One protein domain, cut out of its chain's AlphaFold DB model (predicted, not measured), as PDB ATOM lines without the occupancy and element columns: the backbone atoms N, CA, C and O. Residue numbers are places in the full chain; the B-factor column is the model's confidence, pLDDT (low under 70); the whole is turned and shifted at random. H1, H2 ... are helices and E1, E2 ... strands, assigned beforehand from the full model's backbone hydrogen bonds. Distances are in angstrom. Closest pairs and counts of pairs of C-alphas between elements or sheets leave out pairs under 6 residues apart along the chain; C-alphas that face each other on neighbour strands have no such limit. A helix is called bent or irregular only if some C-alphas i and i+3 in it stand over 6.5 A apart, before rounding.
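What this domain is: This is residues 3 to 22 and 121 to 280 of the 730 residues of an uncharacterized protein of Corynebacterium marinum (UniProt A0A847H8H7). Two sheets make two lobes: a small, strongly twisted sheet of four strands, E1 to E4, and a larger sheet, E5 to E9, folded back on itself with its edges E7 and E9 meeting in part. The long helix H1 lies off to one side, between a long loop from the first lobe and the start of the second. The printed part has 180 residues, with nine named strands and two named helices in the order E1 E2 E3 E4 H1 E5 E6 E7 H2 E8 E9. The orders E3 - E2 - E1 - E4 and E7 - E6 - E5 - E8 - E9 are antiparallel throughout, and the class is mixed, with 83 residues in named elements, under half. The whole is compact, with a radius of gyration of the C-alphas of 16.1 A and spans of 52 by 37 by 25 A.

Where its parts are: E1, residues 3 to 9, begins with C-alpha 3 at (173.387, 178.359, 271.732). E2 is residues 14 to 20, E3 residues 121 to 128, 19.3 A long, and E4 residues 137 to 142. H1, residues 180 to 196, is 24.7 A long, from C-alpha 180 at (192.594, 170.108, 259.864), with a kink of 34 degrees near residue 189. E5, residues 200 to 209, is 21.8 A long and bends by 83 degrees at residue 206. E6 is residues 214 to 219, E7 residues 236 to 241, H2 residues 248 to 251 and E8 residues 257 to 262. E9, residues 270 to 275, ends with C-alpha 275 at (157.027, 168.928, 268.328).

How they stand to each other: E1 and E2 form a hairpin, with N 5 and O 18 2.8 A apart, within hydrogen-bond range. E3 pairs with E2 through N 15 and O 126, 2.9 A, and E4 with E1 through N 4 and O 139, 2.8 A. Between the sheets, the closest C-alphas of E4 and E5 are those of Val 142 and Tyr 200, 7.4 A. E5, E6 and E7 form a meander, each strand the antiparallel neighbour of the one before, with N 206 and O 216 2.8 A apart and N 217 and O 237 2.8 A apart. E5 pairs with E8 through N 201 and O 260, 2.8 A, and the hairpin E8 and E9 has N 259 and O 274 at 2.8 A. In this folded sheet, one sheet bent back into two leaves, E7 and E6 face E8 and E9, with E5 as the hinge; the closest C-alphas of E7 and E9, Pro 241 and Thr 271, are 5.0 A apart. H2 is on this sheet at a height over the sheet of 6.5 A, over none of its strands, while H1 is not on it. H1 is irregular, C-alphas 188 and 191 being 7.1 A apart, and H2 only just, C-alphas 248 and 251 being 6.52 A apart; 11 of 13 O i to N i+4 pairs in H1 are within hydrogen-bond range, and H2 is too short for such a pair.

The domain as a whole: The C-alphas farthest apart, Ala 180 and Thr 211, are 52.1 A apart. Residues 23 to 120 are not printed, and C-alphas 22 and 121 are 9.2 A apart across the cut. The links E4 to H1 and E6 to E7 are long. The mean pLDDT of the printed part is 94.0, with residues 145 to 150 under 70.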
ATOM      1  N   LYS A   3     173.964 177.184 271.099       97.00
ATOM      2  CA  LYS A   3     173.387 178.359 271.732       97.00
ATOM      3  C   LYS A   3     172.655 179.188 270.670       97.00
ATOM      4  O   LYS A   3     173.297 179.696 269.751       97.00
ATOM      5  N   GLY A   4     171.345 179.335 270.810       97.50
ATOM      6  CA  GLY A   4     170.568 180.377 270.141       97.50
ATOM      7  C   GLY A   4     170.402 181.600 271.045       97.50
ATOM      8  O   GLY A   4     170.478 181.480 272.267       97.50
ATOM      9  N   THR A   5     170.138 182.766 270.465       98.31
ATOM     10  CA  THR A   5     169.609 183.940 271.178       98.31
ATOM     11  C   THR A   5     168.317 184.364 270.500       98.31
ATOM     12  O   THR A   5     168.319 184.569 269.289       98.31
ATOM     13  N   ILE A   6     167.216 184.488 271.240       98.44
ATOM     14  CA  ILE A   6     165.942 184.950 270.671       98.44
ATOM     15  C   ILE A   6     166.058 186.427 270.286       98.44
ATOM     16  O   ILE A   6     166.441 187.258 271.111       98.44
ATOM     17  N   ILE A   7     165.729 186.726 269.028       98.44
ATOM     18  CA  ILE A   7     165.679 188.080 268.458       98.44
ATOM     19  C   ILE A   7     164.231 188.581 268.418       98.44
ATOM     20  O   ILE A   7     163.967 189.740 268.719       98.44
ATOM     21  N   GLU A   8     163.305 187.704 268.028       98.38
ATOM     22  CA  GLU A   8     161.911 188.032 267.729       98.38
ATOM     23  C   GLU A   8     161.019 186.825 268.033       98.38
ATOM     24  O   GLU A   8     161.396 185.686 267.743       98.38
ATOM     25  N   ASP A   9     159.848 187.088 268.607       98.25
ATOM     26  CA  ASP A   9     158.783 186.118 268.862       98.25
ATOM     27  C   ASP A   9     157.651 186.370 267.856       98.25
ATOM     28  O   ASP A   9     157.166 187.497 267.730       98.25
ATOM     29  N   HIS A  10     157.256 185.334 267.115       97.94
ATOM     30  CA  HIS A  10     156.186 185.388 266.112       97.94
ATOM     31  C   HIS A  10     154.839 184.886 266.652       97.94
ATOM     32  O   HIS A  10     153.875 184.801 265.887       97.94
ATOM     33  N   GLY A  11     154.775 184.522 267.934       96.94
ATOM     34  CA  GLY A  11     153.691 183.744 268.519       96.94
ATOM     35  C   GLY A  11     153.726 182.276 268.084       96.94
ATOM     36  O   GLY A  11     154.562 181.843 267.286       96.94
ATOM     37  N   GLN A  12     152.803 181.489 268.632       96.12
ATOM     38  CA  GLN A  12     152.643 180.052 268.386       96.12
ATOM     39  C   GLN A  12     153.900 179.221 268.715       96.12
ATOM     40  O   GLN A  12     154.142 178.153 268.152       96.12
ATOM     41  N   GLY A  13     154.754 179.741 269.603       96.44
ATOM     42  CA  GLY A  13     156.068 179.177 269.902       96.44
ATOM     43  C   GLY A  13     157.084 179.261 268.751       96.44
ATOM     44  O   GLY A  13     158.070 178.524 268.782       96.44
ATOM     45  N   ARG A  14     156.887 180.110 267.731       97.81
ATOM     46  CA  ARG A  14     157.844 180.313 266.627       97.81
ATOM     47  C   ARG A  14     158.705 181.554 266.863       97.81
ATOM     48  O   ARG A  14     158.190 182.628 267.143       97.81
ATOM     49  N   TYR A  15     160.014 181.434 266.656       98.31
ATOM     50  CA  TYR A  15     160.988 182.485 266.962       98.31
ATOM     51  C   TYR A  15     161.977 182.726 265.821       98.31
ATOM     52  O   TYR A  15     162.427 181.775 265.179       98.31
ATOM     53  N   THR A  16     162.408 183.979 265.640       97.94
ATOM     54  CA  THR A  16     163.696 184.272 264.988       97.94
ATOM     55  C   THR A  16     164.795 184.147 266.040       97.94
ATOM     56  O   THR A  16     164.781 184.870 267.040       97.94
ATOM     57  N   ILE A  17     165.776 183.271 265.811       97.94
ATOM     58  CA  ILE A  17     166.942 183.103 266.688       97.94
ATOM     59  C   ILE A  17     168.257 183.395 265.966       97.94
ATOM     60  O   ILE A  17     168.458 183.006 264.816       97.94
ATOM     61  N   GLU A  18     169.186 184.029 266.676       97.56
ATOM     62  CA  GLU A  18     170.593 184.129 266.299       97.56
ATOM     63  C   GLU A  18     171.331 182.879 266.805       97.56
ATOM     64  O   GLU A  18     171.566 182.733 268.007       97.56
ATOM     65  N   LEU A  19     171.707 181.958 265.913       96.25
ATOM     66  CA  LEU A  19     172.562 180.823 266.265       96.25
ATOM     67  C   LEU A  19     174.017 181.276 266.395       96.25
ATOM     68  O   LEU A  19     174.668 181.585 265.394       96.25
ATOM     69  N   ALA A  20     174.540 181.264 267.620       95.62
ATOM     70  CA  ALA A  20     175.894 181.702 267.934       95.62
ATOM     71  C   ALA A  20     176.924 180.577 267.738       95.62
ATOM     72  O   ALA A  20     176.825 179.493 268.325       95.62
ATOM     73  N   TYR A  21     177.974 180.859 266.963       95.06
ATOM     74  CA  TYR A  21     179.136 179.983 266.840       95.06
ATOM     75  C   TYR A  21     180.146 180.225 267.972       95.06
ATOM     76  O   TYR A  21     180.299 181.327 268.493       95.06
ATOM     77  N   HIS A  22     180.891 179.185 268.339       94.44
ATOM     78  CA  HIS A  22     181.924 179.241 269.371       94.44
ATOM     79  C   HIS A  22     183.201 179.947 268.868       94.44
ATOM     80  O   HIS A  22     184.141 179.302 268.382       94.44
ATOM     81  N   ALA A 121     177.658 184.313 263.742       95.56
ATOM     82  CA  ALA A 121     176.244 184.092 263.980       95.56
ATOM     83  C   ALA A 121     175.493 183.856 262.658       95.56
ATOM     84  O   ALA A 121     175.958 184.287 261.598       95.56
ATOM     85  N   VAL A 122     174.342 183.182 262.717       95.19
ATOM     86  CA  VAL A 122     173.373 183.071 261.609       95.19
ATOM     87  C   VAL A 122     171.957 183.169 262.172       95.19
ATOM     88  O   VAL A 122     171.617 182.430 263.094       95.19
ATOM     89  N   ASN A 123     171.127 184.033 261.587       96.75
ATOM     90  CA  ASN A 123     169.718 184.157 261.959       96.75
ATOM     91  C   ASN A 123     168.883 183.108 261.221       96.75
ATOM     92  O   ASN A 123     169.017 182.963 260.004       96.75
ATOM     93  N   ILE A 124     168.016 182.403 261.947       95.81
ATOM     94  CA  ILE A 124     167.057 181.439 261.395       95.81
ATOM     95  C   ILE A 124     165.708 181.547 262.111       95.81
ATOM     96  O   ILE A 124     165.646 182.001 263.252       95.81
ATOM     97  N   GLU A 125     164.646 181.066 261.468       96.62
ATOM     98  CA  GLU A 125     163.410 180.722 262.173       96.62
ATOM     99  C   GLU A 125     163.536 179.330 262.809       96.62
ATOM    100  O   GLU A 125     164.069 178.400 262.193       96.62
ATOM    101  N   ALA A 126     163.035 179.184 264.033       96.50
ATOM    102  CA  ALA A 126     162.970 177.923 264.760       96.50
ATOM    103  C   ALA A 126     161.692 177.857 265.606       96.50
ATOM    104  O   ALA A 126     161.223 178.869 266.129       96.50
ATOM    105  N   TRP A 127     161.144 176.655 265.766       97.38
ATOM    106  CA  TRP A 127     160.026 176.404 266.676       97.38
ATOM    107  C   TRP A 127     160.554 176.002 268.051       97.38
ATOM    108  O   TRP A 127     161.536 175.264 268.150       97.38
ATOM    109  N   CYS A 128     159.900 176.466 269.109       97.81
ATOM    110  CA  CYS A 128     160.007 175.876 270.432       97.81
ATOM    111  C   CYS A 128     159.279 174.535 270.447       97.81
ATOM    112  O   CYS A 128     158.180 174.415 269.910       97.81
ATOM    113  N   ALA A 129     159.898 173.530 271.061       97.75
ATOM    114  CA  ALA A 129     159.340 172.189 271.111       97.75
ATOM    115  C   ALA A 129     157.965 172.125 271.810       97.75
ATOM    116  O   ALA A 129     157.207 171.215 271.493       97.75
ATOM    117  N   ASP A 130     157.630 173.061 272.714       96.56
ATOM    118  CA  ASP A 130     156.465 172.977 273.617       96.56
ATOM    119  C   ASP A 130     155.505 174.185 273.627       96.56
ATOM    120  O   ASP A 130     154.851 174.444 274.631       96.56
ATOM    121  N   HIS A 131     155.420 174.949 272.530       97.06
ATOM    122  CA  HIS A 131     154.553 176.142 272.416       97.06
ATOM    123  C   HIS A 131     154.791 177.205 273.519       97.06
ATOM    124  O   HIS A 131     153.943 178.062 273.771       97.06
ATOM    125  N   THR A 132     155.949 177.223 274.187       97.12
ATOM    126  CA  THR A 132     156.251 178.331 275.104       97.12
ATOM    127  C   THR A 132     156.419 179.634 274.315       97.12
ATOM    128  O   THR A 132     157.308 179.752 273.467       97.12
ATOM    129  N   GLU A 133     155.571 180.619 274.610       97.19
ATOM    130  CA  GLU A 133     155.592 181.987 274.071       97.19
ATOM    131  C   GLU A 133     156.274 182.967 275.045       97.19
ATOM    132  O   GLU A 133     156.468 182.665 276.225       97.19
ATOM    133  N   GLY A 134     156.637 184.158 274.566       97.19
ATOM    134  CA  GLY A 134     157.195 185.243 275.377       97.19
ATOM    135  C   GLY A 134     158.634 185.012 275.846       97.19
ATOM    136  O   GLY A 134     159.119 185.730 276.727       97.19
ATOM    137  N   MET A 135     159.331 184.015 275.294       97.62
ATOM    138  CA  MET A 135     160.718 183.731 275.657       97.62
ATOM    139  C   MET A 135     161.674 184.807 275.130       97.62
ATOM    140  O   MET A 135     161.470 185.411 274.081       97.62
ATOM    141  N   SER A 136     162.777 185.022 275.848       97.94
ATOM    142  CA  SER A 136     163.842 185.940 275.438       97.94
ATOM    143  C   SER A 136     165.209 185.472 275.947       97.94
ATOM    144  O   SER A 136     165.307 184.612 276.823       97.94
ATOM    145  N   GLY A 137     166.286 186.041 275.400       97.75
ATOM    146  CA  GLY A 137     167.652 185.719 275.815       97.75
ATOM    147  C   GLY A 137     168.203 184.443 275.175       97.75
ATOM    148  O   GLY A 137     167.856 184.097 274.046       97.75
ATOM    149  N   ALA A 138     169.142 183.788 275.864       98.19
ATOM    150  CA  ALA A 138     169.901 182.663 275.322       98.19
ATOM    151  C   ALA A 138     169.205 181.316 275.565       98.19
ATOM    152  O   ALA A 138     168.932 180.955 276.712       98.19
ATOM    153  N   VAL A 139     169.015 180.544 274.495       98.31
ATOM    154  CA  VAL A 139     168.328 179.249 274.503       98.31
ATOM    155  C   VAL A 139     169.191 178.106 273.967       98.31
ATOM    156  O   VAL A 139     170.052 178.297 273.104       98.31
ATOM    157  N   GLY A 140     168.963 176.901 274.481       97.88
ATOM    158  CA  GLY A 140     169.501 175.656 273.949       97.88
ATOM    159  C   GLY A 140     168.715 175.189 272.726       97.88
ATOM    160  O   GLY A 140     167.492 175.332 272.655       97.88
ATOM    161  N   THR A 141     169.420 174.632 271.744       97.00
ATOM    162  CA  THR A 141     168.839 174.243 270.449       97.00
ATOM    163  C   THR A 141     169.296 172.862 269.993       97.00
ATOM    164  O   THR A 141     170.376 172.376 270.345       97.00
ATOM    165  N   VAL A 142     168.443 172.216 269.204       94.56
ATOM    166  CA  VAL A 142     168.597 170.854 268.703       94.56
ATOM    167  C   VAL A 142     168.675 170.882 267.180       94.56
ATOM    168  O   VAL A 142     167.701 171.207 266.508       94.56
ATOM    169  N   GLU A 143     169.810 170.447 266.627       91.19
ATOM    170  CA  GLU A 143     169.930 170.093 265.208       91.19
ATOM    171  C   GLU A 143     170.159 168.581 265.092       91.19
ATOM    172  O   GLU A 143     171.248 168.069 265.381       91.19
ATOM    173  N   VAL A 144     169.123 167.852 264.676       83.69
ATOM    174  CA  VAL A 144     169.224 166.427 264.333       83.69
ATOM    175  C   VAL A 144     169.570 166.314 262.852       83.69
ATOM    176  O   VAL A 144     168.894 166.912 262.028       83.69
ATOM    177  N   ALA A 145     170.613 165.542 262.524       64.06
ATOM    178  CA  ALA A 145     171.013 165.205 261.151       64.06
ATOM    179  C   ALA A 145     170.984 166.396 260.166       64.06
ATOM    180  O   ALA A 145     170.064 166.548 259.363       64.06
ATOM    181  N   ARG A 146     172.033 167.235 260.208       57.44
ATOM    182  CA  ARG A 146     172.231 168.367 259.279       57.44
ATOM    183  C   ARG A 146     171.937 167.953 257.825       57.44
ATOM    184  O   ARG A 146     172.761 167.271 257.231       57.44
ATOM    185  N   GLY A 147     170.826 168.402 257.240       48.31
ATOM    186  CA  GLY A 147     170.490 168.136 255.831       48.31
ATOM    187  C   GLY A 147     169.226 167.310 255.565       48.31
ATOM    188  O   GLY A 147     168.996 166.965 254.411       48.31
ATOM    189  N   THR A 148     168.409 167.016 256.580       51.53
ATOM    190  CA  THR A 148     167.027 166.509 256.417       51.53
ATOM    191  C   THR A 148     165.997 167.458 257.043       51.53
ATOM    192  O   THR A 148     166.370 168.348 257.807       51.53
ATOM    193  N   ASP A 149     164.712 167.259 256.729       59.00
ATOM    194  CA  ASP A 149     163.573 168.192 256.898       59.00
ATOM    195  C   ASP A 149     163.101 168.425 258.355       59.00
ATOM    196  O   ASP A 149     161.903 168.407 258.665       59.00
ATOM    197  N   GLY A 150     164.049 168.573 259.278       64.44
ATOM    198  CA  GLY A 150     163.836 168.823 260.705       64.44
ATOM    199  C   GLY A 150     164.277 170.200 261.200       64.44
ATOM    200  O   GLY A 150     163.835 170.623 262.259       64.44
ATOM    201  N   GLY A 151     165.130 170.904 260.446       84.25
ATOM    202  CA  GLY A 151     165.601 172.242 260.813       84.25
ATOM    203  C   GLY A 151     166.373 172.293 262.140       84.25
ATOM    204  O   GLY A 151     167.088 171.358 262.503       84.25
ATOM    205  N   THR A 152     166.251 173.427 262.831       94.12
ATOM    206  CA  THR A 152     166.690 173.605 264.222       94.12
ATOM    207  C   THR A 152     165.451 173.793 265.086       94.12
ATOM    208  O   THR A 152     164.586 174.593 264.735       94.12
ATOM    209  N   VAL A 153     165.379 173.084 266.210       96.56
ATOM    210  CA  VAL A 153     164.281 173.192 267.183       96.56
ATOM    211  C   VAL A 153     164.836 173.775 268.483       96.56
ATOM    212  O   VAL A 153     165.913 173.375 268.935       96.56
ATOM    213  N   ILE A 154     164.140 174.738 269.081       97.94
ATOM    214  CA  ILE A 154     164.465 175.285 270.404       97.94
ATOM    215  C   ILE A 154     163.952 174.299 271.458       97.94
ATOM    216  O   ILE A 154     162.858 173.748 271.318       97.94
ATOM    217  N   LEU A 155     164.739 174.060 272.508       97.88
ATOM    218  CA  LEU A 155     164.331 173.176 273.603       97.88
ATOM    219  C   LEU A 155     163.017 173.644 274.275       97.88
ATOM    220  O   LEU A 155     162.678 174.824 274.171       97.88
ATOM    221  N   PRO A 156     162.282 172.743 274.961       97.94
ATOM    222  CA  PRO A 156     161.037 173.072 275.663       97.94
ATOM    223  C   PRO A 156     161.210 174.256 276.621       97.94
ATOM    224  O   PRO A 156     162.098 174.224 277.474       97.94
ATOM    225  N   GLY A 157     160.408 175.308 276.472       96.94
ATOM    226  CA  GLY A 157     160.482 176.523 277.285       96.94
ATOM    227  C   GLY A 157     159.804 176.415 278.646       96.94
ATOM    228  O   GLY A 157     160.146 177.176 279.558       96.94
ATOM    229  N   HIS A 158     158.902 175.451 278.823       96.31
ATOM    230  CA  HIS A 158     158.178 175.244 280.062       96.31
ATOM    231  C   HIS A 158     159.151 174.961 281.219       96.31
ATOM    232  O   HIS A 158     160.175 174.288 281.068       96.31
ATOM    233  N   ASN A 159     158.869 175.545 282.387       94.81
ATOM    234  CA  ASN A 159     159.771 175.566 283.549       94.81
ATOM    235  C   ASN A 159     161.195 176.094 283.255       94.81
ATOM    236  O   ASN A 159     162.138 175.795 283.991       94.81
ATOM    237  N   GLY A 160     161.362 176.895 282.196       95.38
ATOM    238  CA  GLY A 160     162.619 177.549 281.836       95.38
ATOM    239  C   GLY A 160     163.670 176.627 281.214       95.38
ATOM    240  O   GLY A 160     164.825 177.037 281.101       95.38
ATOM    241  N   TRP A 161     163.329 175.400 280.806       95.38
ATOM    242  CA  TRP A 161     164.336 174.446 280.313       95.38
ATOM    243  C   TRP A 161     164.964 174.845 278.978       95.38
ATOM    244  O   TRP A 161     166.087 174.418 278.704       95.38
ATOM    245  N   ALA A 162     164.310 175.708 278.196       97.25
ATOM    246  CA  ALA A 162     164.878 176.282 276.984       97.25
ATOM    247  C   ALA A 162     166.131 177.104 277.272       97.25
ATOM    248  O   ALA A 162     166.964 177.215 276.382       97.25
ATOM    249  N   ALA A 163     166.296 177.656 278.483       98.06
ATOM    250  CA  ALA A 163     167.467 178.448 278.847       98.06
ATOM    251  C   ALA A 163     168.764 177.677 278.556       98.06
ATOM    252  O   ALA A 163     168.894 176.500 278.899       98.06
ATOM    253  N   TYR A 164     169.709 178.342 277.893       97.94
ATOM    254  CA  TYR A 164     170.964 177.739 277.451       97.94
ATOM    255  C   TYR A 164     171.827 177.244 278.624       97.94
ATOM    256  O   TYR A 164     172.197 178.031 279.498       97.94
ATOM    257  N   ASP A 165     172.241 175.976 278.573       96.75
ATOM    258  CA  ASP A 165     173.223 175.389 279.489       96.75
ATOM    259  C   ASP A 165     174.432 174.850 278.707       96.75
ATOM    260  O   ASP A 165     174.310 174.034 277.792       96.75
ATOM    261  N   ALA A 166     175.638 175.287 279.079       94.62
ATOM    262  CA  ALA A 166     176.853 174.961 278.333       94.62
ATOM    263  C   ALA A 166     177.296 173.487 278.439       94.62
ATOM    264  O   ALA A 166     177.986 173.003 277.540       94.62
ATOM    265  N   GLN A 167     176.920 172.767 279.502       92.81
ATOM    266  CA  GLN A 167     177.229 171.341 279.670       92.81
ATOM    267  C   GLN A 167     176.218 170.459 278.920       92.81
ATOM    268  O   GLN A 167     176.588 169.439 278.322       92.81
ATOM    269  N   ARG A 168     174.945 170.865 278.923       93.25
ATOM    270  CA  ARG A 168     173.838 170.193 278.234       93.25
ATOM    271  C   ARG A 168     173.879 170.425 276.724       93.25
ATOM    272  O   ARG A 168     173.820 169.454 275.973       93.25
ATOM    273  N   ASP A 169     174.020 171.674 276.288       94.50
ATOM    274  CA  ASP A 169     173.788 172.091 274.898       94.50
ATOM    275  C   ASP A 169     175.086 172.274 274.105       94.50
ATOM    276  O   ASP A 169     175.120 172.050 272.895       94.50
ATOM    277  N   GLY A 170     176.181 172.659 274.765       92.50
ATOM    278  CA  GLY A 170     177.425 173.025 274.085       92.50
ATOM    279  C   GLY A 170     177.232 174.133 273.036       92.50
ATOM    280  O   GLY A 170     176.245 174.861 273.029       92.50
ATOM    281  N   MET A 171     178.187 174.289 272.118       91.88
ATOM    282  CA  MET A 171     178.112 175.325 271.081       91.88
ATOM    283  C   MET A 171     178.549 174.795 269.720       91.88
ATOM    284  O   MET A 171     179.452 173.959 269.621       91.88
ATOM    285  N   LEU A 172     177.950 175.329 268.654       92.06
ATOM    286  CA  LEU A 172     178.363 175.010 267.293       92.06
ATOM    287  C   LEU A 172     179.743 175.594 267.005       92.06
ATOM    288  O   LEU A 172     179.983 176.784 267.184       92.06
ATOM    289  N   GLN A 173     180.641 174.767 266.478       92.00
ATOM    290  CA  GLN A 173     181.897 175.232 265.908       92.00
ATOM    291  C   GLN A 173     181.855 175.064 264.387       92.00
ATOM    292  O   GLN A 173     181.585 173.978 263.873       92.00
ATOM    293  N   GLU A 174     182.147 176.140 263.662       91.62
ATOM    294  CA  GLU A 174     182.316 176.110 262.210       91.62
ATOM    295  C   GLU A 174     183.517 175.207 261.846       91.62
ATOM    296  O   GLU A 174     184.611 175.430 262.371       91.62
ATOM    297  N   PRO A 175     183.407 174.206 260.947       91.06
ATOM    298  CA  PRO A 175     184.516 173.283 260.679       91.06
ATOM    299  C   PRO A 175     185.806 173.969 260.205       91.06
ATOM    300  O   PRO A 175     186.899 173.495 260.508       91.06
ATOM    301  N   ARG A 176     185.705 175.123 259.527       92.50
ATOM    302  CA  ARG A 176     186.858 175.945 259.102       92.50
ATOM    303  C   ARG A 176     187.574 176.669 260.260       92.50
ATOM    304  O   ARG A 176     188.736 177.052 260.089       92.50
ATOM    305  N   ALA A 177     186.914 176.830 261.412       92.50
ATOM    306  CA  ALA A 177     187.518 177.306 262.661       92.50
ATOM    307  C   ALA A 177     188.392 176.236 263.331       92.50
ATOM    308  O   ALA A 177     189.293 176.561 264.101       92.50
ATOM    309  N   SER A 178     188.147 174.954 263.054       91.44
ATOM    310  CA  SER A 178     189.025 173.876 263.500       91.44
ATOM    311  C   SER A 178     190.283 173.795 262.635       91.44
ATOM    312  O   SER A 178     190.258 174.040 261.429       91.44
ATOM    313  N   GLY A 179     191.404 173.410 263.250       88.75
ATOM    314  CA  GLY A 179     192.561 172.915 262.499       88.75
ATOM    315  C   GLY A 179     192.217 171.594 261.803       88.75
ATOM    316  O   GLY A 179     191.334 170.872 262.272       88.75
ATOM    317  N   ALA A 180     192.919 171.259 260.716       91.25
ATOM    318  CA  ALA A 180     192.594 170.108 259.864       91.25
ATOM    319  C   ALA A 180     192.432 168.790 260.650       91.25
ATOM    320  O   ALA A 180     191.435 168.098 260.472       91.25
ATOM    321  N   ALA A 181     193.338 168.503 261.592       93.19
ATOM    322  CA  ALA A 181     193.256 167.321 262.454       93.19
ATOM    323  C   ALA A 181     192.003 167.306 263.356       93.19
ATOM    324  O   ALA A 181     191.369 166.269 263.511       93.19
ATOM    325  N   GLY A 182     191.604 168.456 263.914       91.06
ATOM    326  CA  GLY A 182     190.401 168.563 264.751       91.06
ATOM    327  C   GLY A 182     189.107 168.463 263.942       91.06
ATOM    328  O   GLY A 182     188.155 167.820 264.376       91.06
ATOM    329  N   ALA A 183     189.084 169.047 262.739       91.94
ATOM    330  CA  ALA A 183     187.973 168.887 261.804       91.94
ATOM    331  C   ALA A 183     187.826 167.419 261.365       91.94
ATOM    332  O   ALA A 183     186.723 166.881 261.406       91.94
ATOM    333  N   PHE A 184     188.939 166.759 261.023       93.06
ATOM    334  CA  PHE A 184     188.972 165.340 260.664       93.06
ATOM    335  C   PHE A 184     188.541 164.431 261.822       93.06
ATOM    336  O   PHE A 184     187.715 163.550 261.612       93.06
ATOM    337  N   TYR A 185     189.028 164.664 263.046       94.06
ATOM    338  CA  TYR A 185     188.614 163.897 264.224       94.06
ATOM    339  C   TYR A 185     187.104 164.007 264.468       94.06
ATOM    340  O   TYR A 185     186.419 162.990 264.560       94.06
ATOM    341  N   ASN A 186     186.563 165.231 264.493       90.19
ATOM    342  CA  ASN A 186     185.127 165.450 264.679       90.19
ATOM    343  C   ASN A 186     184.302 164.762 263.579       90.19
ATOM    344  O   ASN A 186     183.281 164.148 263.873       90.19
ATOM    345  N   TYR A 187     184.763 164.829 262.327       89.25
ATOM    346  CA  TYR A 187     184.135 164.181 261.174       89.25
ATOM    347  C   TYR A 187     184.159 162.649 261.272       89.25
ATOM    348  O   TYR A 187     183.127 162.009 261.086       89.25
ATOM    349  N   ALA A 188     185.311 162.058 261.600       91.69
ATOM    350  CA  ALA A 188     185.492 160.612 261.702       91.69
ATOM    351  C   ALA A 188     184.714 160.005 262.882       91.69
ATOM    352  O   ALA A 188     184.180 158.903 262.771       91.69
ATOM    353  N   MET A 189     184.603 160.735 263.996       92.38
ATOM    354  CA  MET A 189     183.863 160.290 265.179       92.38
ATOM    355  C   MET A 189     182.345 160.504 265.068       92.38
ATOM    356  O   MET A 189     181.593 159.839 265.783       92.38
ATOM    357  N   LEU A 190     181.874 161.396 264.184       89.00
ATOM    358  CA  LEU A 190     180.458 161.773 264.089       89.00
ATOM    359  C   LEU A 190     179.501 160.585 263.857       89.00
ATOM    360  O   LEU A 190     178.506 160.527 264.580       89.00
ATOM    361  N   PRO A 191     179.747 159.622 262.939       90.56
ATOM    362  CA  PRO A 191     178.827 158.500 262.730       90.56
ATOM    363  C   PRO A 191     178.723 157.597 263.965       90.56
ATOM    364  O   PRO A 191     177.628 157.177 264.337       90.56
ATOM    365  N   GLY A 192     179.854 157.340 264.634       93.12
ATOM    366  CA  GLY A 192     179.907 156.535 265.854       93.12
ATOM    367  C   GLY A 192     179.205 157.217 267.027       93.12
ATOM    368  O   GLY A 192     178.378 156.594 267.687       93.12
ATOM    369  N   ALA A 193     179.467 158.509 267.244       91.88
ATOM    370  CA  ALA A 193     178.788 159.298 268.267       91.88
ATOM    371  C   ALA A 193     177.276 159.387 268.000       91.88
ATOM    372  O   ALA A 193     176.481 159.127 268.897       91.88
ATOM    373  N   ALA A 194     176.871 159.674 266.760       91.31
ATOM    374  CA  ALA A 194     175.465 159.752 266.387       91.31
ATOM    375  C   ALA A 194     174.735 158.417 266.590       91.31
ATOM    376  O   ALA A 194     173.611 158.430 267.092       91.31
ATOM    377  N   LYS A 195     175.356 157.280 266.234       94.06
ATOM    378  CA  LYS A 195     174.745 155.949 266.365       94.06
ATOM    379  C   LYS A 195     174.710 155.436 267.803       94.06
ATOM    380  O   LYS A 195     173.670 154.953 268.234       94.06
ATOM    381  N   TRP A 196     175.814 155.525 268.541       95.75
ATOM    382  CA  TRP A 196     175.958 154.867 269.849       95.75
ATOM    383  C   TRP A 196     175.720 155.780 271.052       95.75
ATOM    384  O   TRP A 196     175.583 155.277 272.158       95.75
ATOM    385  N   ARG A 197     175.696 157.105 270.859       94.81
ATOM    386  CA  ARG A 197     175.463 158.104 271.916       94.81
ATOM    387  C   ARG A 197     174.553 159.234 271.406       94.81
ATOM    388  O   ARG A 197     174.980 160.396 271.374       94.81
ATOM    389  N   PRO A 198     173.333 158.919 270.925       93.94
ATOM    390  CA  PRO A 198     172.398 159.942 270.474       93.94
ATOM    391  C   PRO A 198     172.061 160.895 271.627       93.94
ATOM    392  O   PRO A 198     172.031 160.500 272.785       93.94
ATOM    393  N   ARG A 199     171.774 162.157 271.302       94.94
ATOM    394  CA  ARG A 199     171.061 163.071 272.216       94.94
ATOM    395  C   ARG A 199     169.611 163.244 271.806       94.94
ATOM    396  O   ARG A 199     168.737 163.280 272.660       94.94
ATOM    397  N   TYR A 200     169.382 163.326 270.496       95.44
ATOM    398  CA  TYR A 200     168.068 163.552 269.917       95.44
ATOM    399  C   TYR A 200     167.867 162.754 268.622       95.44
ATOM    400  O   TYR A 200     168.826 162.462 267.886       95.44
ATOM    401  N   ARG A 201     166.605 162.445 268.333       95.56
ATOM    402  CA  ARG A 201     166.078 162.030 267.029       95.56
ATOM    403  C   ARG A 201     164.790 162.784 266.731       95.56
ATOM    404  O   ARG A 201     164.216 163.420 267.608       95.56
ATOM    405  N   LEU A 202     164.376 162.710 265.475       95.81
ATOM    406  CA  LEU A 202     163.059 163.139 265.027       95.81
ATOM    407  C   LEU A 202     162.273 161.881 264.669       95.81
ATOM    408  O   LEU A 202     162.878 160.915 264.196       95.81
ATOM    409  N   GLY A 203     160.967 161.907 264.873       96.12
ATOM    410  CA  GLY A 203     160.083 160.807 264.518       96.12
ATOM    411  C   GLY A 203     158.651 161.262 264.281       96.12
ATOM    412  O   GLY A 203     158.355 162.457 264.317       96.12
ATOM    413  N   GLU A 204     157.785 160.286 264.057       97.81
ATOM    414  CA  GLU A 204     156.348 160.423 263.845       97.81
ATOM    415  C   GLU A 204     155.621 159.479 264.812       97.81
ATOM    416  O   GLU A 204     155.983 158.303 264.914       97.81
ATOM    417  N   ILE A 205     154.628 159.981 265.552       98.56
ATOM    418  CA  ILE A 205     153.836 159.145 266.466       98.56
ATOM    419  C   ILE A 205     152.967 158.176 265.651       98.56
ATOM    420  O   ILE A 205     152.289 158.573 264.706       98.56
ATOM    421  N   ARG A 206     152.985 156.894 266.027       98.50
ATOM    422  CA  ARG A 206     152.235 155.799 265.384       98.50
ATOM    423  C   ARG A 206     151.069 155.259 266.195       98.50
ATOM    424  O   ARG A 206     150.158 154.701 265.603       98.50
ATOM    425  N   ALA A 207     151.152 155.369 267.511       98.31
ATOM    426  CA  ALA A 207     150.110 155.006 268.460       98.31
ATOM    427  C   ALA A 207     150.372 155.774 269.755       98.31
ATOM    428  O   ALA A 207     151.538 156.015 270.090       98.31
ATOM    429  N   ILE A 208     149.324 156.135 270.487       98.19
ATOM    430  CA  ILE A 208     149.431 156.882 271.742       98.19
ATOM    431  C   ILE A 208     148.578 156.233 272.835       98.19
ATOM    432  O   ILE A 208     147.422 155.886 272.605       98.19
ATOM    433  N   ASP A 209     149.157 156.073 274.022       97.94
ATOM    434  CA  ASP A 209     148.436 155.727 275.243       97.94
ATOM    435  C   ASP A 209     148.405 156.966 276.141       97.94
ATOM    436  O   ASP A 209     149.335 157.252 276.900       97.94
ATOM    437  N   ALA A 210     147.308 157.717 276.028       95.62
ATOM    438  CA  ALA A 210     147.066 158.918 276.818       95.62
ATOM    439  C   ALA A 210     146.779 158.633 278.307       95.62
ATOM    440  O   ALA A 210     146.725 159.568 279.093       95.62
ATOM    441  N   THR A 211     146.581 157.368 278.707       95.94
ATOM    442  CA  THR A 211     146.423 156.982 280.122       95.94
ATOM    443  C   THR A 211     147.769 156.637 280.759       95.94
ATOM    444  O   THR A 211     147.976 156.892 281.942       95.94
ATOM    445  N   ALA A 212     148.692 156.059 279.986       97.50
ATOM    446  CA  ALA A 212     150.042 155.720 280.435       97.50
ATOM    447  C   ALA A 212     151.086 156.829 280.191       97.50
ATOM    448  O   ALA A 212     152.241 156.659 280.580       97.50
ATOM    449  N   ASP A 213     150.711 157.924 279.521       97.94
ATOM    450  CA  ASP A 213     151.618 158.974 279.034       97.94
ATOM    451  C   ASP A 213     152.768 158.438 278.158       97.94
ATOM    452  O   ASP A 213     153.909 158.912 278.211       97.94
ATOM    453  N   THR A 214     152.472 157.441 277.318       98.44
ATOM    454  CA  THR A 214     153.449 156.853 276.389       98.44
ATOM    455  C   THR A 214     152.976 156.861 274.941       98.44
ATOM    456  O   THR A 214     151.790 156.985 274.634       98.44
ATOM    457  N   CYS A 215     153.918 156.726 274.010       98.56
ATOM    458  CA  CYS A 215     153.614 156.549 272.599       98.56
ATOM    459  C   CYS A 215     154.580 155.587 271.897       98.56
ATOM    460  O   CYS A 215     155.692 155.311 272.353       98.56
ATOM    461  N   THR A 216     154.143 155.079 270.748       98.69
ATOM    462  CA  THR A 216     155.008 154.414 269.771       98.69
ATOM    463  C   THR A 216     155.445 155.442 268.733       98.69
ATOM    464  O   THR A 216     154.604 156.161 268.195       98.69
ATOM    465  N   VAL A 217     156.743 155.516 268.435       98.50
ATOM    466  CA  VAL A 217     157.337 156.505 267.521       98.50
ATOM    467  C   VAL A 217     158.152 155.809 266.437       98.50
ATOM    468  O   VAL A 217     159.130 155.127 266.743       98.50
ATOM    469  N   ASP A 218     157.814 156.056 265.173       98.19
ATOM    470  CA  ASP A 218     158.692 155.739 264.044       98.19
ATOM    471  C   ASP A 218     159.743 156.844 263.905       98.19
ATOM    472  O   ASP A 218     159.420 158.009 263.676       98.19
ATOM    473  N   LEU A 219     161.020 156.504 264.038       96.81
ATOM    474  CA  LEU A 219     162.124 157.443 263.888       96.81
ATOM    475  C   LEU A 219     162.394 157.739 262.414       96.81
ATOM    476  O   LEU A 219     162.657 156.839 261.613       96.81
ATOM    477  N   ASN A 220     162.466 159.027 262.073       94.25
ATOM    478  CA  ASN A 220     162.832 159.470 260.735       94.25
ATOM    479  C   ASN A 220     164.190 158.866 260.317       94.25
ATOM    480  O   ASN A 220     165.117 158.806 261.142       94.25
ATOM    481  N   PRO A 221     164.362 158.487 259.032       91.75
ATOM    482  CA  PRO A 221     165.636 158.023 258.496       91.75
ATOM    483  C   PRO A 221     166.770 159.011 258.786       91.75
ATOM    484  O   PRO A 221     166.854 160.099 258.217       91.75
ATOM    485  N   CYS A 222     167.661 158.623 259.695       89.31
ATOM    486  CA  CYS A 222     168.750 159.462 260.173       89.31
ATOM    487  C   CYS A 222     170.067 158.953 259.579       89.31
ATOM    488  O   CYS A 222     170.534 157.860 259.918       89.31
ATOM    489  N   LEU A 223     170.663 159.743 258.682       87.69
ATOM    490  CA  LEU A 223     171.912 159.407 258.003       87.69
ATOM    491  C   LEU A 223     173.061 160.295 258.484       87.69
ATOM    492  O   LEU A 223     172.946 161.520 258.523       87.69
ATOM    493  N   ALA A 224     174.221 159.693 258.750       83.94
ATOM    494  CA  ALA A 224     175.468 160.444 258.825       83.94
ATOM    495  C   ALA A 224     175.813 160.964 257.416       83.94
ATOM    496  O   ALA A 224     176.280 160.201 256.562       83.94
ATOM    497  N   THR A 225     175.565 162.258 257.188       70.56
ATOM    498  CA  THR A 225     175.671 163.006 255.911       70.56
ATOM    499  C   THR A 225     176.775 162.554 254.965       70.56
ATOM    500  O   THR A 225     176.572 162.463 253.759       70.56
ATOM    501  N   HIS A 226     177.957 162.297 255.513       71.75
ATOM    502  CA  HIS A 226     179.186 162.109 254.757       71.75
ATOM    503  C   HIS A 226     179.414 160.694 254.221       71.75
ATOM    504  O   HIS A 226     180.180 160.520 253.279       71.75
ATOM    505  N   GLN A 227     178.764 159.690 254.810       74.19
ATOM    506  CA  GLN A 227     178.907 158.283 254.412       74.19
ATOM    507  C   GLN A 227     177.553 157.611 254.136       74.19
ATOM    508  O   GLN A 227     177.519 156.436 253.789       74.19
ATOM    509  N   ARG A 228     176.436 158.345 254.292       85.25
ATOM    510  CA  ARG A 228     175.056 157.829 254.196       85.25
ATOM    511  C   ARG A 228     174.804 156.609 255.099       85.25
ATOM    512  O   ARG A 228     173.964 155.769 254.799       85.25
ATOM    513  N   ILE A 229     175.524 156.523 256.217       89.62
ATOM    514  CA  ILE A 229     175.364 155.451 257.204       89.62
ATOM    515  C   ILE A 229     174.103 155.720 258.017       89.62
ATOM    516  O   ILE A 229     173.979 156.795 258.606       89.62
ATOM    517  N   ALA A 230     173.209 154.735 258.091       92.19
ATOM    518  CA  ALA A 230     172.074 154.753 259.005       92.19
ATOM    519  C   ALA A 230     172.562 154.731 260.464       92.19
ATOM    520  O   ALA A 230     173.213 153.780 260.916       92.19
ATOM    521  N   VAL A 231     172.256 155.804 261.200       92.88
ATOM    522  CA  VAL A 231     172.636 155.974 262.614       92.88
ATOM    523  C   VAL A 231     171.487 155.695 263.583       92.88
ATOM    524  O   VAL A 231     171.652 155.865 264.789       92.88
ATOM    525  N   ASN A 232     170.327 155.258 263.096       95.31
ATOM    526  CA  ASN A 232     169.304 154.663 263.954       95.31
ATOM    527  C   ASN A 232     169.726 153.230 264.339       95.31
ATOM    528  O   ASN A 232     170.391 152.546 263.555       95.31
ATOM    529  N   GLN A 233     169.409 152.805 265.567       95.88
ATOM    530  CA  GLN A 233     169.582 151.411 266.010       95.88
ATOM    531  C   GLN A 233     168.274 150.617 265.922       95.88
ATOM    532  O   GLN A 233     168.311 149.441 265.577       95.88
ATOM    533  N   ALA A 234     167.145 151.285 266.159       96.75
ATOM    534  CA  ALA A 234     165.799 150.808 265.876       96.75
ATOM    535  C   ALA A 234     165.093 151.809 264.948       96.75
ATOM    536  O   ALA A 234     165.411 153.002 264.977       96.75
ATOM    537  N   GLU A 235     164.169 151.328 264.119       96.62
ATOM    538  CA  GLU A 235     163.319 152.182 263.275       96.62
ATOM    539  C   GLU A 235     162.092 152.667 264.051       96.62
ATOM    540  O   GLU A 235     161.782 153.850 263.995       96.62
ATOM    541  N   THR A 236     161.488 151.800 264.863       98.00
ATOM    542  CA  THR A 236     160.369 152.124 265.758       98.00
ATOM    543  C   THR A 236     160.807 151.997 267.219       98.00
ATOM    544  O   THR A 236     161.565 151.090 267.570       98.00
ATOM    545  N   LEU A 237     160.321 152.895 268.075       98.44
ATOM    546  CA  LEU A 237     160.411 152.820 269.533       98.44
ATOM    547  C   LEU A 237     158.997 152.637 270.102       98.44
ATOM    548  O   LEU A 237     158.102 153.373 269.695       98.44
ATOM    549  N   THR A 238     158.791 151.699 271.026       98.44
ATOM    550  CA  THR A 238     157.513 151.513 271.743       98.44
ATOM    551  C   THR A 238     157.605 152.066 273.159       98.44
ATOM    552  O   THR A 238     158.708 152.268 273.671       98.44
ATOM    553  N   ASP A 239     156.447 152.301 273.781       98.12
ATOM    554  CA  ASP A 239     156.316 152.656 275.200       98.12
ATOM    555  C   ASP A 239     157.164 153.881 275.606       98.12
ATOM    556  O   ASP A 239     157.646 153.985 276.735       98.12
ATOM    557  N   VAL A 240     157.379 154.813 274.668       98.62
ATOM    558  CA  VAL A 240     158.224 155.996 274.862       98.62
ATOM    559  C   VAL A 240     157.474 157.003 275.730       98.62
ATOM    560  O   VAL A 240     156.432 157.487 275.287       98.62
ATOM    561  N   PRO A 241     157.988 157.384 276.914       98.56
ATOM    562  CA  PRO A 241     157.348 158.396 277.746       98.56
ATOM    563  C   PRO A 241     157.240 159.743 277.028       98.56
ATOM    564  O   PRO A 241     158.197 160.200 276.389       98.56
ATOM    565  N   VAL A 242     156.097 160.403 277.176       98.56
ATOM    566  CA  VAL A 242     155.855 161.758 276.683       98.56
ATOM    567  C   VAL A 242     156.000 162.739 277.840       98.56
ATOM    568  O   VAL A 242     155.351 162.603 278.871       98.56
ATOM    569  N   ARG A 243     156.853 163.754 277.680       97.50
ATOM    570  CA  ARG A 243     157.066 164.800 278.685       97.50
ATOM    571  C   ARG A 243     156.867 166.168 278.056       97.50
ATOM    572  O   ARG A 243     157.793 166.720 277.459       97.50
ATOM    573  N   TYR A 244     155.660 166.702 278.209       97.50
ATOM    574  CA  TYR A 244     155.211 167.894 277.499       97.50
ATOM    575  C   TYR A 244     154.394 168.813 278.405       97.50
ATOM    576  O   TYR A 244     153.276 168.483 278.803       97.50
ATOM    577  N   MET A 245     154.974 169.973 278.730       96.06
ATOM    578  CA  MET A 245     154.401 170.958 279.650       96.06
ATOM    579  C   MET A 245     153.810 170.296 280.916       96.06
ATOM    580  O   MET A 245     154.558 169.715 281.701       96.06
ATOM    581  N   THR A 246     152.484 170.365 281.085       94.94
ATOM    582  CA  THR A 246     151.702 169.765 282.179       94.94
ATOM    583  C   THR A 246     150.702 168.702 281.709       94.94
ATOM    584  O   THR A 246     149.953 168.199 282.535       94.94
ATOM    585  N   CYS A 247     150.626 168.409 280.407       95.50
ATOM    586  CA  CYS A 247     149.596 167.540 279.818       95.50
ATOM    587  C   CYS A 247     150.152 166.310 279.084       95.50
ATOM    588  O   CYS A 247     149.366 165.512 278.580       95.50
ATOM    589  N   ASN A 248     151.481 166.165 279.016       96.94
ATOM    590  CA  ASN A 248     152.179 164.974 278.527       96.94
ATOM    591  C   ASN A 248     151.615 164.451 277.193       96.94
ATOM    592  O   ASN A 248     151.718 165.155 276.188       96.94
ATOM    593  N   ALA A 249     151.048 163.240 277.147       97.44
ATOM    594  CA  ALA A 249     150.517 162.658 275.916       97.44
ATOM    595  C   ALA A 249     149.281 163.401 275.373       97.44
ATOM    596  O   ALA A 249     149.074 163.422 274.162       97.44
ATOM    597  N   GLY A 250     148.506 164.082 276.223       95.75
ATOM    598  CA  GLY A 250     147.253 164.757 275.856       95.75
ATOM    599  C   GLY A 250     147.378 165.940 274.882       95.75
ATOM    600  O   GLY A 250     146.359 166.483 274.463       95.75
ATOM    601  N   ALA A 251     148.595 166.351 274.512       96.44
ATOM    602  CA  ALA A 251     148.830 167.339 273.456       96.44
ATOM    603  C   ALA A 251     149.023 166.733 272.052       96.44
ATOM    604  O   ALA A 251     149.069 167.500 271.092       96.44
ATOM    605  N   PHE A 252     149.176 165.411 271.916       98.00
ATOM    606  CA  PHE A 252     149.626 164.757 270.681       98.00
ATOM    607  C   PHE A 252     148.588 163.806 270.077       98.00
ATOM    608  O   PHE A 252     147.761 163.223 270.772       98.00
ATOM    609  N   GLU A 253     148.709 163.585 268.771       97.75
ATOM    610  CA  GLU A 253     147.922 162.639 267.980       97.75
ATOM    611  C   GLU A 253     148.829 161.748 267.106       97.75
ATOM    612  O   GLU A 253     150.016 162.014 266.894       97.75
ATOM    613  N   GLU A 254     148.264 160.671 266.554       98.19
ATOM    614  CA  GLU A 254     148.948 159.854 265.547       98.19
ATOM    615  C   GLU A 254     149.267 160.682 264.286       98.19
ATOM    616  O   GLU A 254     148.429 161.420 263.770       98.19
ATOM    617  N   GLY A 255     150.493 160.549 263.775       97.81
ATOM    618  CA  GLY A 255     151.020 161.349 262.667       97.81
ATOM    619  C   GLY A 255     151.755 162.630 263.086       97.81
ATOM    620  O   GLY A 255     152.395 163.256 262.237       97.81
ATOM    621  N   ASP A 256     151.735 163.018 264.368       98.00
ATOM    622  CA  ASP A 256     152.483 164.190 264.829       98.00
ATOM    623  C   ASP A 256     154.002 163.976 264.741       98.00
ATOM    624  O   ASP A 256     154.550 162.950 265.159       98.00
ATOM    625  N   ARG A 257     154.706 164.988 264.212       97.06
ATOM    626  CA  ARG A 257     156.170 164.984 264.084       97.06
ATOM    627  C   ARG A 257     156.825 165.499 265.360       97.06
ATOM    628  O   ARG A 257     156.723 166.686 265.675       97.06
ATOM    629  N   VAL A 258     157.585 164.634 266.026       97.69
ATOM    630  CA  VAL A 258     158.113 164.866 267.377       97.69
ATOM    631  C   VAL A 258     159.637 164.830 267.478       97.69
ATOM    632  O   VAL A 258     160.334 164.219 266.663       97.69
ATOM    633  N   VAL A 259     160.158 165.482 268.520       97.19
ATOM    634  CA  VAL A 259     161.553 165.405 268.961       97.19
ATOM    635  C   VAL A 259     161.659 164.385 270.093       97.19
ATOM    636  O   VAL A 259     161.081 164.559 271.165       97.19
ATOM    637  N   VAL A 260     162.451 163.337 269.869       97.94
ATOM    638  CA  VAL A 260     162.782 162.313 270.869       97.94
ATOM    639  C   VAL A 260     164.145 162.643 271.469       97.94
ATOM    640  O   VAL A 260     165.135 162.706 270.737       97.94
ATOM    641  N   ARG A 261     164.220 162.844 272.786       97.69
ATOM    642  CA  ARG A 261     165.465 162.942 273.566       97.69
ATOM    643  C   ARG A 261     165.907 161.550 274.023       97.69
ATOM    644  O   ARG A 261     165.064 160.692 274.248       97.69
ATOM    645  N   PHE A 262     167.213 161.347 274.172       97.44
ATOM    646  CA  PHE A 262     167.810 160.135 274.742       97.44
ATOM    647  C   PHE A 262     168.599 160.509 275.995       97.44
ATOM    648  O   PHE A 262     169.687 161.096 275.910       97.44
ATOM    649  N   ASP A 263     168.029 160.220 277.162       96.31
ATOM    650  CA  ASP A 263     168.640 160.576 278.439       96.31
ATOM    651  C   ASP A 263     169.849 159.686 278.746       96.31
ATOM    652  O   ASP A 263     169.962 158.550 278.294       96.31
ATOM    653  N   GLY A 264     170.860 160.256 279.409       95.81
ATOM    654  CA  GLY A 264     172.152 159.585 279.612       95.81
ATOM    655  C   GLY A 264     172.955 159.291 278.329       95.81
ATOM    656  O   GLY A 264     174.064 158.763 278.430       95.81
ATOM    657  N   LEU A 265     172.460 159.693 277.147       95.62
ATOM    658  CA  LEU A 265     172.926 159.260 275.818       95.62
ATOM    659  C   LEU A 265     172.608 157.787 275.498       95.62
ATOM    660  O   LEU A 265     173.301 157.181 274.677       95.62
ATOM    661  N   ASP A 266     171.597 157.219 276.157       96.75
ATOM    662  CA  ASP A 266     171.216 155.810 276.072       96.75
ATOM    663  C   ASP A 266     169.978 155.603 275.183       96.75
ATOM    664  O   ASP A 266     168.967 156.288 275.326       96.75
ATOM    665  N   TRP A 267     170.039 154.615 274.285       97.12
ATOM    666  CA  TRP A 267     168.896 154.180 273.475       97.12
ATOM    667  C   TRP A 267     167.774 153.555 274.309       97.12
ATOM    668  O   TRP A 267     166.626 153.591 273.876       97.12
ATOM    669  N   GLY A 268     168.089 153.017 275.491       98.00
ATOM    670  CA  GLY A 268     167.115 152.481 276.442       98.00
ATOM    671  C   GLY A 268     166.378 153.536 277.272       98.00
ATOM    672  O   GLY A 268     165.574 153.157 278.119       98.00
ATOM    673  N   GLN A 269     166.652 154.833 277.077       97.94
ATOM    674  CA  GLN A 269     166.004 155.945 277.790       97.94
ATOM    675  C   GLN A 269     165.476 157.028 276.816       97.94
ATOM    676  O   GLN A 269     165.899 158.188 276.890       97.94
ATOM    677  N   PRO A 270     164.592 156.677 275.857       98.44
ATOM    678  CA  PRO A 270     163.962 157.654 274.979       98.44
ATOM    679  C   PRO A 270     162.886 158.454 275.733       98.44
ATOM    680  O   PRO A 270     162.286 157.973 276.689       98.44
ATOM    681  N   THR A 271     162.599 159.678 275.298       98.56
ATOM    682  CA  THR A 271     161.464 160.484 275.785       98.56
ATOM    683  C   THR A 271     161.032 161.458 274.693       98.56
ATOM    684  O   THR A 271     161.877 162.172 274.148       98.56
ATOM    685  N   VAL A 272     159.739 161.531 274.372       98.50
ATOM    686  CA  VAL A 272     159.197 162.597 273.513       98.50
ATOM    687  C   VAL A 272     159.146 163.888 274.321       98.50
ATOM    688  O   VAL A 272     158.534 163.931 275.385       98.50
ATOM    689  N   ILE A 273     159.805 164.938 273.828       98.06
ATOM    690  CA  ILE A 273     159.921 166.228 274.529       98.06
ATOM    691  C   ILE A 273     159.158 167.371 273.851       98.06
ATOM    692  O   ILE A 273     159.229 168.500 274.322       98.06
ATOM    693  N   GLY A 274     158.477 167.111 272.733       97.56
ATOM    694  CA  GLY A 274     157.745 168.132 271.987       97.56
ATOM    695  C   GLY A 274     157.741 167.928 270.479       97.56
ATOM    696  O   GLY A 274     158.191 166.900 269.968       97.56
ATOM    697  N   PHE A 275     157.228 168.928 269.773       97.75
ATOM    698  CA  PHE A 275     157.027 168.928 268.328       97.75
ATOM    699  C   PHE A 275     158.267 169.406 267.562       97.75
ATOM    700  O   PHE A 275     159.110 170.135 268.081       97.75
ATOM    701  N   VAL A 276     158.366 169.024 266.287       96.19
ATOM    702  CA  VAL A 276     159.384 169.555 265.353       96.19
ATOM    703  C   VAL A 276     158.990 170.934 264.801       96.19
ATOM    704  O   VAL A 276     159.850 171.742 264.454       96.19
ATOM    705  N   ARG A 277     157.684 171.188 264.684       96.00
ATOM    706  CA  ARG A 277     157.057 172.417 264.176       96.00
ATOM    707  C   ARG A 277     155.631 172.500 264.705       96.00
ATOM    708  O   ARG A 277     155.090 171.452 265.039       96.00
ATOM    709  N   GLU A 278     155.034 173.692 264.684       96.50
ATOM    710  CA  GLU A 278     153.602 173.890 264.979       96.50
ATOM    711  C   GLU A 278     153.179 173.171 266.282       96.50
ATOM    712  O   GLU A 278     152.288 172.322 266.256       96.50
ATOM    713  N   PRO A 279     153.867 173.437 267.414       97.44
ATOM    714  CA  PRO A 279     153.550 172.786 268.677       97.44
ATOM    715  C   PRO A 279     152.115 173.117 269.100       97.44
ATOM    716  O   PRO A 279     151.562 174.135 268.689       97.44
ATOM    717  N   ARG A 280     151.495 172.278 269.930       97.31
ATOM    718  CA  ARG A 280     150.119 172.505 270.398       97.31
ATOM    719  C   ARG A 280     150.113 173.019 271.837       97.31
ATOM    720  O   ARG A 280     150.937 172.602 272.649       97.31
TER     721      ARG A 280